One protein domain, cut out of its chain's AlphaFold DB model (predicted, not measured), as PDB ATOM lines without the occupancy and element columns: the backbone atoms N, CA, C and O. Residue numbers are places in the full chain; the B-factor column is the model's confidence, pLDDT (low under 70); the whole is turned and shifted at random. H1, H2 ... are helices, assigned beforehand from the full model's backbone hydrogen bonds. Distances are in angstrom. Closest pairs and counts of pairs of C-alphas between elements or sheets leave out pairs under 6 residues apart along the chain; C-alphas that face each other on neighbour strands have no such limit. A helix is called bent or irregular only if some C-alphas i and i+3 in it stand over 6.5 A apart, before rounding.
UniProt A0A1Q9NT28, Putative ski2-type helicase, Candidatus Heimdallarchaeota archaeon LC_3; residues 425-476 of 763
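Overview. This is residues 425 to 476 of the 763 residues of the protein "Putative ski2-type helicase" of Candidatus Heimdallarchaeota archaeon LC_3 (UniProt A0A1Q9NT28). Three short helices and one long loop make a small ring-like cluster: H1, the longest helix, has H2 packed steeply on it and H3 close by at another steep angle. The loop of residues 453 to 465 joins H2 to H3 and winds through the side of the domain away from H1. The printed part has 52 residues with three named helices, H1, H2 and H3 in that order along the chain, and no named strand; its class is all helix. It is compact, with a radius of gyration of the C-alphas of 9.4 A, and rounded, spanning 24 by 20 by 16 A.

Arrangement. Start with H1, residues 425 to 437, and compare it with H2, residues 444 to 452. They touch, H1 with residues 428 to 432 alone, and the closest C-alphas, those of Ser 431 and Asp 446, are 4.8 A apart. Their lines stand at a steep tilt of 69.8 degrees, only just short of about perpendicular, and they run opposite ways. Go on to H3, residues 466 to 475, which is close to H1 but not clearly touching: look at Cys 432 and Trp 472, whose C-alphas, the closest of the two helices, are 6.9 A apart. H1 and H3 run opposite ways at a steep tilt of 62 degrees. H2 and H3 are apart, but only just, with their closest C-alphas 8.2 A from each other. In H1, H2 and H3 every O i to N i+4 pair of the backbone is within hydrogen-bond range.

Along the chain. Find C-alpha 425 at (333.754, 326.763, 295.810); from there H1 runs 17.3 A to C-alpha 437 at (333.270, 344.039, 296.280). After a short link of 6 residues, H2 runs from Asn 444 to Lys 452, 12.3 A from first to last C-alpha. H3 begins at Asn 466 and runs 13.0 A to Ser 475, whose C-alpha is at (324.460, 329.635, 298.755). H3 is neither bent nor irregular, but only just: C-alphas 472 and 475 are 6.2 A apart.

Size, cuts and confidence. The two C-alphas farthest apart are those of Asn 444 and Glu 474, at 24.6 A, while those of Val 425 and Leu 476, the first and last printed residues, are 8.4 A apart. The link from H2 to H3 is long, 13 residues, and its C-alphas lie 6 to 12 A from the mean of all C-alphas. The printed part has no cut. The mean pLDDT of the printed part is 92.0, and no printed residue is under 70; H3 has a mean of 88.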
ATOM      1  N   VAL A 425     334.397 325.827 294.875       89.44
ATOM      2  CA  VAL A 425     333.754 326.763 295.810       89.44
ATOM      3  C   VAL A 425     334.665 327.940 296.156       89.44
ATOM      4  O   VAL A 425     334.192 329.073 296.109       89.44
ATOM      5  N   ALA A 426     335.949 327.703 296.456       90.81
ATOM      6  CA  ALA A 426     336.917 328.773 296.719       90.81
ATOM      7  C   ALA A 426     337.028 329.723 295.519       90.81
ATOM      8  O   ALA A 426     336.843 330.932 295.658       90.81
ATOM      9  N   ARG A 427     337.210 329.163 294.314       91.88
ATOM     10  CA  ARG A 427     337.271 329.944 293.070       91.88
ATOM     11  C   ARG A 427     335.976 330.715 292.815       91.88
ATOM     12  O   ARG A 427     336.024 331.909 292.552       91.88
ATOM     13  N   LEU A 428     334.813 330.075 292.975       93.12
ATOM     14  CA  LEU A 428     333.516 330.747 292.812       93.12
ATOM     15  C   LEU A 428     333.330 331.889 293.808       93.12
ATOM     16  O   LEU A 428     332.823 332.944 293.431       93.12
ATOM     17  N   PHE A 429     333.729 331.693 295.064       93.69
ATOM     18  CA  PHE A 429     333.678 332.742 296.072       93.69
ATOM     19  C   PHE A 429     334.578 333.916 295.680       93.69
ATOM     20  O   PHE A 429     334.106 335.051 295.676       93.69
ATOM     21  N   ARG A 430     335.825 333.646 295.271       93.06
ATOM     22  CA  ARG A 430     336.794 334.645 294.797       93.06
ATOM     23  C   ARG A 430     336.245 335.463 293.624       93.06
ATOM     24  O   ARG A 430     336.224 336.693 293.702       93.06
ATOM     25  N   SER A 431     335.718 334.808 292.587       94.56
ATOM     26  CA  SER A 431     335.130 335.478 291.418       94.56
ATOM     27  C   SER A 431     333.893 336.300 291.789       94.56
ATOM     28  O   SER A 431     333.761 337.453 291.371       94.56
ATOM     29  N   CYS A 432     332.998 335.758 292.627       94.75
ATOM     30  CA  CYS A 432     331.834 336.503 293.111       94.75
ATOM     31  C   CYS A 432     332.246 337.729 293.943       94.75
ATOM     32  O   CYS A 432     331.685 338.815 293.778       94.75
ATOM     33  N   PHE A 433     333.240 337.573 294.821       93.88
ATOM     34  CA  PHE A 433     333.743 338.644 295.673       93.88
ATOM     35  C   PHE A 433     334.371 339.764 294.845       93.88
ATOM     36  O   PHE A 433     334.046 340.931 295.055       93.88
ATOM     37  N   ARG A 434     335.198 339.436 293.844       93.38
ATOM     38  CA  ARG A 434     335.737 340.427 292.901       93.38
ATOM     39  C   ARG A 434     334.626 341.145 292.152       93.38
ATOM     40  O   ARG A 434     334.587 342.367 292.163       93.38
ATOM     41  N   MET A 435     333.654 340.422 291.599       92.62
ATOM     42  CA  MET A 435     332.513 341.038 290.911       92.62
ATOM     43  C   MET A 435     331.752 342.038 291.795       92.62
ATOM     44  O   MET A 435     331.394 343.129 291.346       92.62
ATOM     45  N   LYS A 436     331.495 341.688 293.061       91.81
ATOM     46  CA  LYS A 436     330.649 342.501 293.944       91.81
ATOM     47  C   LYS A 436     331.408 343.586 294.708       91.81
ATOM     48  O   LYS A 436     330.926 344.720 294.786       91.81
ATOM     49  N   CYS A 437     332.542 343.231 295.301       90.56
ATOM     50  CA  CYS A 437     333.270 344.039 296.280       90.56
ATOM     51  C   CYS A 437     334.500 344.727 295.675       90.56
ATOM     52  O   CYS A 437     334.790 345.867 296.033       90.56
ATOM     53  N   LEU A 438     335.178 344.079 294.722       89.94
ATOM     54  CA  LEU A 438     336.400 344.580 294.080       89.94
ATOM     55  C   LEU A 438     336.291 344.556 292.541       89.94
ATOM     56  O   LEU A 438     337.114 343.930 291.877       89.94
ATOM     57  N   PRO A 439     335.304 345.240 291.927       88.94
ATOM     58  CA  PRO A 439     335.002 345.088 290.496       88.94
ATOM     59  C   PRO A 439     336.128 345.546 289.558       88.94
ATOM     60  O   PRO A 439     336.055 345.304 288.360       88.94
ATOM     61  N   ARG A 440     337.158 346.221 290.083       90.00
ATOM     62  CA  ARG A 440     338.373 346.584 289.336       90.00
ATOM     63  C   ARG A 440     339.373 345.427 289.216       90.00
ATOM     64  O   ARG A 440     340.243 345.492 288.363       90.00
ATOM     65  N   GLU A 441     339.251 344.403 290.058       92.06
ATOM     66  CA  GLU A 441     340.150 343.242 290.121       92.06
ATOM     67  C   GLU A 441     339.564 341.996 289.435       92.06
ATOM     68  O   GLU A 441     340.187 340.938 289.451       92.06
ATOM     69  N   ILE A 442     338.361 342.091 288.854       94.12
ATOM     70  CA  ILE A 442     337.721 340.968 288.158       94.12
ATOM     71  C   ILE A 442     338.475 340.625 286.866       94.12
ATOM     72  O   ILE A 442     338.750 341.504 286.048       94.12
ATOM     73  N   THR A 443     338.788 339.345 286.665       94.69
ATOM     74  CA  THR A 443     339.468 338.857 285.454       94.69
ATOM     75  C   THR A 443     338.477 338.321 284.411       94.69
ATOM     76  O   THR A 443     337.284 338.155 284.680       94.69
ATOM     77  N   ASN A 444     338.958 338.036 283.195       93.94
ATOM     78  CA  ASN A 444     338.145 337.349 282.182       93.94
ATOM     79  C   ASN A 444     337.807 335.914 282.610       93.94
ATOM     80  O   ASN A 444     336.667 335.491 282.452       93.94
ATOM     81  N   GLU A 445     338.753 335.217 283.241       94.19
ATOM     82  CA  GLU A 445     338.542 333.877 283.797       94.19
ATOM     83  C   GLU A 445     337.454 333.877 284.885       94.19
ATOM     84  O   GLU A 445     336.567 333.022 284.876       94.19
ATOM     85  N   ASP A 446     337.440 334.893 285.763       95.12
ATOM     86  CA  ASP A 446     336.369 335.070 286.752       95.12
ATOM     87  C   ASP A 446     334.998 335.174 286.062       95.12
ATOM     88  O   ASP A 446     334.025 334.551 286.486       95.12
ATOM     89  N   LYS A 447     334.906 335.950 284.977       95.25
ATOM     90  CA  LYS A 447     333.656 336.143 284.230       95.25
ATOM     91  C   LYS A 447     333.207 334.882 283.504       95.25
ATOM     92  O   LYS A 447     332.020 334.563 283.555       95.25
ATOM     93  N   GLU A 448     334.122 334.156 282.870       95.25
ATOM     94  CA  GLU A 448     333.827 332.866 282.236       95.25
ATOM     95  C   GLU A 448     333.300 331.861 283.259       95.25
ATOM     96  O   GLU A 448     332.276 331.210 283.033       95.25
ATOM     97  N   GLN A 449     333.935 331.798 284.431       94.31
ATOM     98  CA  GLN A 449     333.491 330.948 285.522       94.31
ATOM     99  C   GLN A 449     332.098 331.345 286.027       94.31
ATOM    100  O   GLN A 449     331.231 330.485 286.162       94.31
ATOM    101  N   LEU A 450     331.839 332.631 286.277       96.00
ATOM    102  CA  LEU A 450     330.515 333.100 286.704       96.00
ATOM    103  C   LEU A 450     329.440 332.832 285.641       96.00
ATOM    104  O   LEU A 450     328.316 332.454 285.989       96.00
ATOM    105  N   LYS A 451     329.778 332.988 284.355       95.44
ATOM    106  CA  LYS A 451     328.868 332.728 283.237       95.44
ATOM    107  C   LYS A 451     328.536 331.244 283.113       95.44
ATOM    108  O   LYS A 451     327.373 330.916 282.911       95.44
ATOM    109  N   LYS A 452     329.512 330.353 283.318       94.19
ATOM    110  CA  LYS A 452     329.322 328.891 283.309       94.19
ATOM    111  C   LYS A 452     328.248 328.405 284.295       94.19
ATOM    112  O   LYS A 452     327.637 327.371 284.055       94.19
ATOM    113  N   PHE A 453     328.017 329.132 285.391       92.69
ATOM    114  CA  PHE A 453     326.992 328.804 286.393       92.69
ATOM    115  C   PHE A 453     325.728 329.685 286.298       92.69
ATOM    116  O   PHE A 453     324.878 329.643 287.195       92.69
ATOM    117  N   ASP A 454     325.583 330.474 285.229       94.50
ATOM    118  CA  ASP A 454     324.513 331.461 285.009       94.50
ATOM    119  C   ASP A 454     324.386 332.503 286.130       94.50
ATOM    120  O   ASP A 454     323.300 333.011 286.426       94.50
ATOM    121  N   LEU A 455     325.496 332.826 286.797       95.81
ATOM    122  CA  LEU A 455     325.514 333.848 287.848       95.81
ATOM    123  C   LEU A 455     325.562 335.265 287.260       95.81
ATOM    124  O   LEU A 455     325.316 336.236 287.974       95.81
ATOM    125  N   ILE A 456     325.856 335.380 285.963       96.31
ATOM    126  CA  ILE A 456     325.820 336.606 285.163       96.31
ATOM    127  C   ILE A 456     325.175 336.316 283.804       96.31
ATOM    128  O   ILE A 456     325.287 335.202 283.285       96.31
ATOM    129  N   ASP A 457     324.530 337.320 283.215       93.19
ATOM    130  CA  ASP A 457     323.772 337.147 281.970       93.19
ATOM    131  C   ASP A 457     324.685 337.106 280.733       93.19
ATOM    132  O   ASP A 457     324.414 336.368 279.788       93.19
ATOM    133  N   SER A 458     325.815 337.815 280.756       93.81
ATOM    134  CA  SER A 458     326.823 337.835 279.683       93.81
ATOM    135  C   SER A 458     328.228 338.140 280.225       93.81
ATOM    136  O   SER A 458     328.369 338.562 281.372       93.81
ATOM    137  N   LEU A 459     329.280 337.972 279.415       93.19
ATOM    138  CA  LEU A 459     330.661 338.300 279.819       93.19
ATOM    139  C   LEU A 459     330.891 339.820 279.978       93.19
ATOM    140  O   LEU A 459     331.768 340.255 280.732       93.19
ATOM    141  N   GLU A 460     330.079 340.657 279.329       91.00
ATOM    142  CA  GLU A 460     330.096 342.118 279.497       91.00
ATOM    143  C   GLU A 460     329.349 342.580 280.756       91.00
ATOM    144  O   GLU A 460     329.489 343.736 281.171       91.00
ATOM    145  N   SER A 461     328.571 341.693 281.383       89.06
ATOM    146  CA  SER A 461     327.769 342.023 282.559       89.06
ATOM    147  C   SER A 461     328.642 342.553 283.698       89.06
ATOM    148  O   SER A 461     329.705 342.018 284.007       89.06
ATOM    149  N   LYS A 462     328.169 343.621 284.350       88.31
ATOM    150  CA  LYS A 462     328.816 344.249 285.526       88.31
ATOM    151  C   LYS A 462     328.102 343.933 286.842       88.31
ATOM    152  O   LYS A 462     328.428 344.496 287.884       88.31
ATOM    153  N   LYS A 463     327.053 343.117 286.782       91.19
ATOM    154  CA  LYS A 463     326.188 342.753 287.905       91.19
ATOM    155  C   LYS A 463     325.833 341.275 287.791       91.19
ATOM    156  O   LYS A 463     325.942 340.690 286.717       91.19
ATOM    157  N   PHE A 464     325.416 340.701 288.911       94.75
ATOM    158  CA  PHE A 464     324.860 339.356 288.942       94.75
ATOM    159  C   PHE A 464     323.490 339.298 288.261       94.75
ATOM    160  O   PHE A 464     322.724 340.260 288.347       94.75
ATOM    161  N   SER A 465     323.180 338.142 287.675       94.19
ATOM    162  CA  SER A 465     321.815 337.740 287.325       94.19
ATOM    163  C   SER A 465     320.975 337.548 288.600       94.19
ATOM    164  O   SER A 465     321.512 337.500 289.713       94.19
ATOM    165  N   ASN A 466     319.659 337.352 288.474       89.62
ATOM    166  CA  ASN A 466     318.800 337.032 289.627       89.62
ATOM    167  C   ASN A 466     319.283 335.776 290.380       89.62
ATOM    168  O   ASN A 466     319.343 335.763 291.612       89.62
ATOM    169  N   LYS A 467     319.708 334.748 289.634       90.06
ATOM    170  CA  LYS A 467     320.314 333.526 290.181       90.06
ATOM    171  C   LYS A 467     321.631 333.837 290.894       90.06
ATOM    172  O   LYS A 467     321.852 333.351 291.998       90.06
ATOM    173  N   GLY A 468     322.474 334.687 290.306       92.62
ATOM    174  CA  GLY A 468     323.735 335.120 290.907       92.62
ATOM    175  C   GLY A 468     323.554 335.884 292.218       92.62
ATOM    176  O   GLY A 468     324.281 335.631 293.176       92.62
ATOM    177  N   VAL A 469     322.549 336.761 292.309       90.62
ATOM    178  CA  VAL A 469     322.220 337.473 293.556       90.62
ATOM    179  C   VAL A 469     321.816 336.489 294.655       90.62
ATOM    180  O   VAL A 469     322.322 336.589 295.775       90.62
ATOM    181  N   MET A 470     320.948 335.525 294.337       87.00
ATOM    182  CA  MET A 470     320.518 334.483 295.275       87.00
ATOM    183  C   MET A 470     321.685 333.598 295.717       87.00
ATOM    184  O   MET A 470     321.877 333.378 296.910       87.00
ATOM    185  N   PHE A 471     322.510 333.147 294.771       89.62
ATOM    186  CA  PHE A 471     323.681 332.320 295.049       89.62
ATOM    187  C   PHE A 471     324.695 333.049 295.939       89.62
ATOM    188  O   PHE A 471     325.151 332.504 296.945       89.62
ATOM    189  N   TRP A 472     325.000 334.310 295.613       91.06
ATOM    190  CA  TRP A 472     325.879 335.151 296.418       91.06
ATOM    191  C   TRP A 472     325.334 335.316 297.829       91.06
ATOM    192  O   TRP A 472     326.061 335.099 298.791       91.06
ATOM    193  N   LYS A 473     324.054 335.666 297.980       85.19
ATOM    194  CA  LYS A 473     323.464 335.933 299.293       85.19
ATOM    195  C   LYS A 473     323.341 334.661 300.134       85.19
ATOM    196  O   LYS A 473     323.814 334.656 301.266       85.19
ATOM    197  N   GLU A 474     322.769 333.596 299.582       82.25
ATOM    198  CA  GLU A 474     322.334 332.422 300.348       82.25
ATOM    199  C   GLU A 474     323.271 331.220 300.219       82.25
ATOM    200  O   GLU A 474     323.646 330.621 301.223       82.25
ATOM    201  N   SER A 475     323.677 330.857 299.000       83.88
ATOM    202  CA  SER A 475     324.460 329.635 298.755       83.88
ATOM    203  C   SER A 475     325.928 329.759 299.169       83.88
ATOM    204  O   SER A 475     326.559 328.749 299.482       83.88
ATOM    205  N   LEU A 476     326.472 330.979 299.204       86.94
ATOM    206  CA  LEU A 476     327.814 331.299 299.708       86.94
ATOM    207  C   LEU A 476     327.787 331.901 301.127       86.94
ATOM    208  O   LEU A 476     328.615 332.744 301.466       86.94
TER     209      LEU A 476